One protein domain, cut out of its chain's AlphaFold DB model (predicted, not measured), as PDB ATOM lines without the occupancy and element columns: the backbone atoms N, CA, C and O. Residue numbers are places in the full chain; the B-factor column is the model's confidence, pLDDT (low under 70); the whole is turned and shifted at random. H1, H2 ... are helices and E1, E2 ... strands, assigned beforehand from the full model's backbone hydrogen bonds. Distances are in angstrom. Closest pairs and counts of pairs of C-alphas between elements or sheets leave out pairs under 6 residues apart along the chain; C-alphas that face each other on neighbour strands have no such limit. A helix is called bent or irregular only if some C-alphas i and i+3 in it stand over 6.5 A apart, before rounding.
ATOM      1  N   LYS A  36     307.397 360.635 382.832       96.25
ATOM      2  CA  LYS A  36     306.278 359.689 382.789       96.25
ATOM      3  C   LYS A  36     305.113 360.162 383.648       96.25
ATOM      4  O   LYS A  36     305.326 360.794 384.682       96.25
ATOM      5  N   SER A  37     303.900 359.815 383.229       95.12
ATOM      6  CA  SER A  37     302.694 359.940 384.044       95.12
ATOM      7  C   SER A  37     302.693 358.900 385.174       95.12
ATOM      8  O   SER A  37     303.466 357.933 385.121       95.12
ATOM      9  N   PRO A  38     301.797 359.017 386.172       93.50
ATOM     10  CA  PRO A  38     301.619 357.986 387.199       93.50
ATOM     11  C   PRO A  38     301.296 356.596 386.627       93.50
ATOM     12  O   PRO A  38     301.648 355.583 387.222       93.50
ATOM     13  N   ALA A  39     300.686 356.540 385.438       95.19
ATOM     14  CA  ALA A  39     300.398 355.302 384.712       95.19
ATOM     15  C   ALA A  39     301.606 354.756 383.915       95.19
ATOM     16  O   ALA A  39     301.463 353.807 383.148       95.19
ATOM     17  N   GLY A  40     302.786 355.372 384.035       95.75
ATOM     18  CA  GLY A  40     304.025 354.932 383.387       95.75
ATOM     19  C   GLY A  40     304.156 355.296 381.905       95.75
ATOM     20  O   GLY A  40     305.151 354.921 381.279       95.75
ATOM     21  N   LYS A  41     303.197 356.041 381.339       96.25
ATOM     22  CA  LYS A  41     303.247 356.514 379.947       96.25
ATOM     23  C   LYS A  41     304.169 357.720 379.828       96.25
ATOM     24  O   LYS A  41     304.153 358.580 380.703       96.25
ATOM     25  N   PHE A  42     304.943 357.808 378.749       97.81
ATOM     26  CA  PHE A  42     305.715 359.015 378.457       97.81
ATOM     27  C   PHE A  42     304.775 360.192 378.189       97.81
ATOM     28  O   PHE A  42     303.825 360.063 377.422       97.81
ATOM     29  N   LEU A  43     305.053 361.322 378.838       97.69
ATOM     30  CA  LEU A  43     304.297 362.563 378.660       97.69
ATOM     31  C   LEU A  43     304.744 363.329 377.410       97.69
ATOM     32  O   LEU A  43     303.977 364.110 376.863       97.69
ATOM     33  N   TRP A  44     305.978 363.102 376.956       98.12
ATOM     34  CA  TRP A  44     306.534 363.717 375.757       98.12
ATOM     35  C   TRP A  44     306.766 362.665 374.661       98.12
ATOM     36  O   TRP A  44     307.353 361.620 374.956       98.12
ATOM     37  N   PRO A  45     306.357 362.913 373.401       97.06
ATOM     38  CA  PRO A  45     306.528 361.957 372.304       97.06
ATOM     39  C   PRO A  45     307.990 361.705 371.904       97.06
ATOM     40  O   PRO A  45     308.292 360.644 371.361       97.06
ATOM     41  N   GLY A  46     308.911 362.639 372.169       96.38
ATOM     42  CA  GLY A  46     310.341 362.443 371.922       96.38
ATOM     43  C   GLY A  46     310.749 362.425 370.443       96.38
ATOM     44  O   GLY A  46     310.057 362.943 369.564       96.38
ATOM     45  N   TYR A  47     311.906 361.816 370.165       96.62
ATOM     46  CA  TYR A  47     312.477 361.664 368.818       96.62
ATOM     47  C   TYR A  47     312.558 362.999 368.056       96.62
ATOM     48  O   TYR A  47     313.095 363.977 368.577       96.62
ATOM     49  N   GLY A  48     312.022 363.057 366.832       97.38
ATOM     50  CA  GLY A  48     312.000 364.268 366.013       97.38
ATOM     51  C   GLY A  48     311.226 365.424 366.649       97.38
ATOM     52  O   GLY A  48     311.544 366.577 366.378       97.38
ATOM     53  N   GLN A  49     310.283 365.151 367.562       97.75
ATOM     54  CA  GLN A  49     309.532 366.212 368.241       97.75
ATOM     55  C   GLN A  49     310.431 367.051 369.158       97.75
ATOM     56  O   GLN A  49     310.136 368.222 369.385       97.75
ATOM     57  N   ASN A  50     311.582 366.522 369.601       98.19
ATOM     58  CA  ASN A  50     312.571 367.280 370.378       98.19
ATOM     59  C   ASN A  50     313.058 368.543 369.647       98.19
ATOM     60  O   ASN A  50     313.461 369.503 370.305       98.19
ATOM     61  N   ALA A  51     312.975 368.580 368.309       98.00
ATOM     62  CA  ALA A  51     313.300 369.763 367.517       98.00
ATOM     63  C   ALA A  51     312.476 370.999 367.923       98.00
ATOM     64  O   ALA A  51     313.005 372.105 367.877       98.00
ATOM     65  N   ARG A  52     311.236 370.826 368.403       97.81
ATOM     66  CA  ARG A  52     310.381 371.928 368.887       97.81
ATOM     67  C   ARG A  52     310.998 372.624 370.100       97.81
ATOM     68  O   ARG A  52     311.086 373.847 370.151       97.81
ATOM     69  N   VAL A  53     311.512 371.838 371.044       97.94
ATOM     70  CA  VAL A  53     312.183 372.363 372.240       97.94
ATOM     71  C   VAL A  53     313.540 372.976 371.889       97.94
ATOM     72  O   VAL A  53     313.897 374.011 372.442       97.94
ATOM     73  N   LEU A  54     314.277 372.409 370.928       98.06
ATOM     74  CA  LEU A  54     315.497 373.043 370.411       98.06
ATOM     75  C   LEU A  54     315.196 374.382 369.715       98.06
ATOM     76  O   LEU A  54     315.922 375.352 369.923       98.06
ATOM     77  N   GLY A  55     314.110 374.467 368.944       97.69
ATOM     78  CA  GLY A  55     313.632 375.714 368.340       97.69
ATOM     79  C   GLY A  55     313.319 376.778 369.394       97.69
ATOM     80  O   GLY A  55     313.752 377.924 369.269       97.69
ATOM     81  N   TRP A  56     312.673 376.382 370.491       97.56
ATOM     82  CA  TRP A  56     312.467 377.261 371.641       97.56
ATOM     83  C   TRP A  56     313.783 377.736 372.273       97.56
ATOM     84  O   TRP A  56     313.936 378.929 372.537       97.56
ATOM     85  N   MET A  57     314.773 376.852 372.456       97.62
ATOM     86  CA  MET A  57     316.093 377.247 372.972       97.62
ATOM     87  C   MET A  57     316.753 378.300 372.077       97.62
ATOM     88  O   MET A  57     317.280 379.289 372.581       97.62
ATOM     89  N   VAL A  58     316.679 378.138 370.753       97.31
ATOM     90  CA  VAL A  58     317.182 379.136 369.796       97.31
ATOM     91  C   VAL A  58     316.439 380.465 369.957       97.31
ATOM     92  O   VAL A  58     317.078 381.512 370.065       97.31
ATOM     93  N   ASN A  59     315.109 380.447 370.057       96.69
ATOM     94  CA  ASN A  59     314.330 381.662 370.306       96.69
ATOM     95  C   ASN A  59     314.701 382.329 371.639       96.69
ATOM     96  O   ASN A  59     314.759 383.560 371.701       96.69
ATOM     97  N   ARG A  60     315.038 381.556 372.683       95.38
ATOM     98  CA  ARG A  60     315.547 382.098 373.953       95.38
ATOM     99  C   ARG A  60     316.877 382.812 373.798       95.38
ATOM    100  O   ARG A  60     317.036 383.871 374.404       95.38
ATOM    101  N   LEU A  61     317.791 382.291 372.978       94.38
ATOM    102  CA  LEU A  61     319.071 382.951 372.688       94.38
ATOM    103  C   LEU A  61     318.876 384.317 372.006       94.38
ATOM    104  O   LEU A  61     319.656 385.233 372.249       94.38
ATOM    105  N   TYR A  62     317.828 384.470 371.189       94.56
ATOM    106  CA  TYR A  62     317.502 385.719 370.488       94.56
ATOM    107  C   TYR A  62     316.511 386.629 371.232       94.56
ATOM    108  O   TYR A  62     316.089 387.640 370.674       94.56
ATOM    109  N   GLY A  63     316.108 386.282 372.461       92.06
ATOM    110  CA  GLY A  63     315.140 387.067 373.236       92.06
ATOM    111  C   GLY A  63     313.717 387.065 372.660       92.06
ATOM    112  O   GLY A  63     312.956 387.991 372.918       92.06
ATOM    113  N   LYS A  64     313.362 386.045 371.869       92.94
ATOM    114  CA  LYS A  64     312.068 385.922 371.171       92.94
ATOM    115  C   LYS A  64     311.080 384.966 371.838       92.94
ATOM    116  O   LYS A  64     309.960 384.841 371.364       92.94
ATOM    117  N   ALA A  65     311.499 384.278 372.894       91.81
ATOM    118  CA  ALA A  65     310.648 383.387 373.671       91.81
ATOM    119  C   ALA A  65     310.587 383.901 375.119       91.81
ATOM    120  O   ALA A  65     311.628 383.888 375.792       91.81
ATOM    121  N   PRO A  66     309.432 384.400 375.595       88.69
ATOM    122  CA  PRO A  66     309.246 384.690 377.007       88.69
ATOM    123  C   PRO A  66     309.352 383.406 377.843       88.69
ATOM    124  O   PRO A  66     309.452 382.297 377.327       88.69
ATOM    125  N   THR A  67     309.445 383.575 379.160       92.75
ATOM    126  CA  THR A  67     309.472 382.475 380.131       92.75
ATOM    127  C   THR A  67     308.901 382.943 381.442       92.75
ATOM    128  O   THR A  67     309.122 384.100 381.810       92.75
ATOM    129  N   HIS A  68     308.324 382.028 382.208       92.50
ATOM    130  CA  HIS A  68     308.126 382.247 383.631       92.50
ATOM    131  C   HIS A  68     309.245 381.591 384.444       92.50
ATOM    132  O   HIS A  68     309.959 380.693 383.984       92.50
ATOM    133  N   ILE A  69     309.415 382.079 385.670       93.56
ATOM    134  CA  ILE A  69     310.358 381.511 386.625       93.56
ATOM    135  C   ILE A  69     309.681 380.380 387.408       93.56
ATOM    136  O   ILE A  69     308.636 380.571 388.025       93.56
ATOM    137  N   SER A  70     310.288 379.199 387.377       94.88
ATOM    138  CA  SER A  70     309.964 378.050 388.218       94.88
ATOM    139  C   SER A  70     311.039 377.879 389.303       94.88
ATOM    140  O   SER A  70     312.113 378.492 389.222       94.88
ATOM    141  N   PRO A  71     310.819 377.014 390.311       94.44
ATOM    142  CA  PRO A  71     311.852 376.723 391.299       94.44
ATOM    143  C   PRO A  71     313.191 376.276 390.707       94.44
ATOM    144  O   PRO A  71     314.246 376.652 391.215       94.44
ATOM    145  N   LEU A  72     313.153 375.550 389.588       94.88
ATOM    146  CA  LEU A  72     314.329 375.015 388.901       94.88
ATOM    147  C   LEU A  72     314.907 375.955 387.826       94.88
ATOM    148  O   LEU A  72     315.881 375.594 387.171       94.88
ATOM    149  N   GLY A  73     314.343 377.155 387.644       94.94
ATOM    150  CA  GLY A  73     314.823 378.152 386.684       94.94
ATOM    151  C   GLY A  73     313.752 378.602 385.695       94.94
ATOM    152  O   GLY A  73     312.558 378.486 385.952       94.94
ATOM    153  N   TYR A  74     314.175 379.161 384.564       95.75
ATOM    154  CA  TYR A  74     313.258 379.639 383.530       95.75
ATOM    155  C   TYR A  74     312.736 378.485 382.676       95.75
ATOM    156  O   TYR A  74     313.522 377.688 382.162       95.75
ATOM    157  N   VAL A  75     311.422 378.433 382.482       96.69
ATOM    158  CA  VAL A  75     310.748 377.384 381.707       96.69
ATOM    159  C   VAL A  75     309.814 377.996 380.651       96.69
ATOM    160  O   VAL A  75     309.389 379.143 380.823       96.69
ATOM    161  N   PRO A  76     309.531 377.279 379.545       96.94
ATOM    162  CA  PRO A  76     308.583 377.737 378.530       96.94
ATOM    163  C   PRO A  76     307.147 377.784 379.058       96.94
ATOM    164  O   PRO A  76     306.761 376.969 379.900       96.94
ATOM    165  N   GLU A  77     306.349 378.675 378.483       95.12
ATOM    166  CA  GLU A  77     304.894 378.560 378.442       95.12
ATOM    167  C   GLU A  77     304.446 377.658 377.288       95.12
ATOM    168  O   GLU A  77     305.219 377.329 376.383       95.12
ATOM    169  N   TYR A  78     303.172 377.267 377.307       96.44
ATOM    170  CA  TYR A  78     302.593 376.473 376.224       96.44
ATOM    171  C   TYR A  78     302.720 377.210 374.887       96.44
ATOM    172  O   TYR A  78     303.106 376.621 373.886       96.44
ATOM    173  N   GLU A  79     302.454 378.511 374.880       94.88
ATOM    174  CA  GLU A  79     302.451 379.356 373.687       94.88
ATOM    175  C   GLU A  79     303.849 379.564 373.071       94.88
ATOM    176  O   GLU A  79     303.949 379.992 371.922       94.88
ATOM    177  N   ASP A  80     304.924 379.233 373.794       94.56
ATOM    178  CA  ASP A  80     306.302 379.419 373.321       94.56
ATOM    179  C   ASP A  80     306.814 378.259 372.457       94.56
ATOM    180  O   ASP A  80     307.893 378.344 371.858       94.56
ATOM    181  N   ILE A  81     306.075 377.150 372.426       96.56
ATOM    182  CA  ILE A  81     306.418 375.952 371.667       96.56
ATOM    183  C   ILE A  81     305.601 375.926 370.379       96.56
ATOM    184  O   ILE A  81     304.398 376.165 370.370       96.56
ATOM    185  N   ASP A  82     306.265 375.601 369.274       96.19
ATOM    186  CA  ASP A  82     305.580 375.336 368.015       96.19
ATOM    187  C   ASP A  82     304.827 374.004 368.116       96.19
ATOM    188  O   ASP A  82     305.451 372.954 368.291       96.19
ATOM    189  N   TRP A  83     303.500 374.047 367.992       97.12
ATOM    190  CA  TRP A  83     302.612 372.881 368.018       97.12
ATOM    191  C   TRP A  83     302.106 372.474 366.635       97.12
ATOM    192  O   TRP A  83     301.367 371.497 366.526       97.12
ATOM    193  N   ASP A  84     302.499 373.175 365.567       96.88
ATOM    194  CA  ASP A  84     301.998 372.874 364.230       96.88
ATOM    195  C   ASP A  84     302.338 371.429 363.831       96.88
ATOM    196  O   ASP A  84     303.451 370.934 364.045       96.88
ATOM    197  N   GLY A  85     301.340 370.708 363.325       96.12
ATOM    198  CA  GLY A  85     301.446 369.286 362.999       96.12
ATOM    199  C   GLY A  85     301.587 368.324 364.192       96.12
ATOM    200  O   GLY A  85     301.843 367.140 363.970       96.12
ATOM    201  N   LEU A  86     301.425 368.772 365.445       96.69
ATOM    202  CA  LEU A  86     301.391 367.908 366.630       96.69
ATOM    203  C   LEU A  86     300.160 368.219 367.490       96.69
ATOM    204  O   LEU A  86     300.068 369.269 368.113       96.69
ATOM    205  N   ASN A  87     299.233 367.261 367.587       96.19
ATOM    206  CA  ASN A  87     298.097 367.377 368.499       96.19
ATOM    207  C   ASN A  87     298.556 367.147 369.948       96.19
ATOM    208  O   ASN A  87     298.581 366.010 370.424       96.19
ATOM    209  N   PHE A  88     298.958 368.225 370.614       97.50
ATOM    210  CA  PHE A  88     299.392 368.238 372.004       97.50
ATOM    211  C   PHE A  88     298.613 369.323 372.733       97.50
ATOM    212  O   PHE A  88     298.659 370.475 372.323       97.50
ATOM    213  N   THR A  89     297.858 368.972 373.769       97.75
ATOM    214  CA  THR A  89     296.964 369.936 374.421       97.75
ATOM    215  C   THR A  89     297.684 370.743 375.496       97.75
ATOM    216  O   THR A  89     298.728 370.344 376.025       97.75
ATOM    217  N   LYS A  90     297.093 371.880 375.875       97.81
ATOM    218  CA  LYS A  90     297.614 372.720 376.958       97.81
ATOM    219  C   LYS A  90     297.638 371.975 378.293       97.81
ATOM    220  O   LYS A  90     298.581 372.127 379.062       97.81
ATOM    221  N   GLU A  91     296.659 371.112 378.541       97.56
ATOM    222  CA  GLU A  91     296.575 370.276 379.742       97.56
ATOM    223  C   GLU A  91     297.704 369.239 379.775       97.56
ATOM    224  O   GLU A  91     298.345 369.059 380.811       97.56
ATOM    225  N   GLN A  92     298.010 368.606 378.636       97.44
ATOM    226  CA  GLN A  92     299.148 367.686 378.528       97.44
ATOM    227  C   GLN A  92     300.472 368.407 378.799       97.44
ATOM    228  O   GLN A  92     301.350 367.869 379.474       97.44
ATOM    229  N   PHE A  93     300.615 369.645 378.317       97.50
ATOM    230  CA  PHE A  93     301.792 370.467 378.590       97.50
ATOM    231  C   PHE A  93     301.899 370.859 380.057       97.50
ATOM    232  O   PHE A  93     302.975 370.755 380.640       97.50
ATOM    233  N   GLN A  94     300.791 371.247 380.684       96.19
ATOM    234  CA  GLN A  94     300.759 371.544 382.113       96.19
ATOM    235  C   GLN A  94     301.150 370.318 382.947       96.19
ATOM    236  O   GLN A  94     301.963 370.445 383.860       96.19
ATOM    237  N   GLU A  95     300.665 369.120 382.607       96.88
ATOM    238  CA  GLU A  95     301.087 367.875 383.266       96.88
ATOM    239  C   GLU A  95     302.588 367.593 383.048       96.88
ATOM    240  O   GLU A  95     303.318 367.269 383.997       96.88
ATOM    241  N   LEU A  96     303.070 367.760 381.811       97.31
ATOM    242  CA  LEU A  96     304.476 367.594 381.431       97.31
ATOM    243  C   LEU A  96     305.399 368.577 382.160       97.31
ATOM    244  O   LEU A  96     306.526 368.211 382.497       97.31
ATOM    245  N   MET A  97     304.939 369.800 382.417       96.44
ATOM    246  CA  MET A  97     305.728 370.870 383.028       96.44
ATOM    247  C   MET A  97     305.498 371.020 384.533       96.44
ATOM    248  O   MET A  97     306.268 371.717 385.186       96.44
ATOM    249  N   HIS A  98     304.516 370.320 385.114       95.25
ATOM    250  CA  HIS A  98     304.190 370.390 386.540       95.25
ATOM    251  C   HIS A  98     305.420 370.132 387.426       95.25
ATOM    252  O   HIS A  98     306.135 369.153 387.232       95.25
ATOM    253  N   GLN A  99     305.677 370.957 388.433       94.81
ATOM    254  CA  GLN A  99     306.813 370.777 389.338       94.81
ATOM    255  C   GLN A  99     306.304 370.604 390.765       94.81
ATOM    256  O   GLN A  99     305.727 371.517 391.345       94.81
ATOM    257  N   ASP A 100     306.524 369.415 391.325       95.38
ATOM    258  CA  ASP A 100     306.164 369.101 392.706       95.38
ATOM    259  C   ASP A 100     307.215 369.699 393.652       95.38
ATOM    260  O   ASP A 100     308.352 369.221 393.724       95.38
TER     261      ASP A 100
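AT A GLANCE: This is residues 36 to 100 of the 138 residues of the protein "Phosphoenolpyruvate carboxykinase, putative" of Trichomonas vaginalis (UniProt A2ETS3). One helix, H1, runs along one side of the domain, and a small two-stranded hairpin, E1 with E2, and a short helix, H2, make the other two corners of a triangle with it. Loops join these three parts, the longest of them residues 76 to 89 between the hairpin and H2. The printed part has 65 residues, with two named helices and two named strands in the order H1, E1, E2, H2; the one sheet has the order E1 - E2 and is antiparallel. The class is mixed, helices and strands, though under half of the residues are in named elements. The whole is compact, with a radius of gyration of the C-alphas of 12.3 A and spans of 37 by 30 by 18 A.

HOW THE PARTS SIT: H1, residues 47 to 61, is the longest helix. A short link of 6 residues leads from it to E1, residues 68 to 70. A tight link of 2 residues then leads to E2, residues 73 to 75. E1 and E2 are antiparallel neighbours and form a hairpin, with 130 degrees between their N-to-C directions. The C-alphas of Ile 69 and Tyr 74, which face each other, are 4.6 A apart. N 70 and O 73 are within hydrogen-bond range at 2.8 A, and so are N 75 and O 68 at 3.1 A. H1 and E2 are apart, with no C-alpha of the one within 8 A of the other. A long link of 14 residues, 76 to 89, leads from E2 to H2, residues 90 to 97. H2 is apart from H1 and from E1. In H2 every O i to N i+4 pair is within hydrogen-bond range, while in H1 it is 8 of 11.

IN THESE COORDINATES: H1 begins at C-alpha 47, at (312.477, 361.664, 368.818), and ends at C-alpha 61, at (319.071, 382.951, 372.688), 22.6 A away. E1 and E2 each measure 6.5 A from first to last C-alpha, and C-alpha 68, where E1 begins, is at (308.126, 382.247, 383.631). H2 measures 10.3 A and ends at C-alpha 97, at (305.728, 370.870, 383.028). Neither helix is bent or irregular.

THE WHOLE: The two C-alphas farthest apart, those of Ala 39 and Tyr 62, are 37.7 A apart. The C-alphas of the first and last printed residues, Lys 36 and Asp 100, are 13.7 A apart. The printed part has no cut. The link from E2 to H2 is long, and its C-alphas lie 6 to 15 A from the mean of the C-alphas. The mean pLDDT of the printed part is 96.0, and no printed residue is under 70.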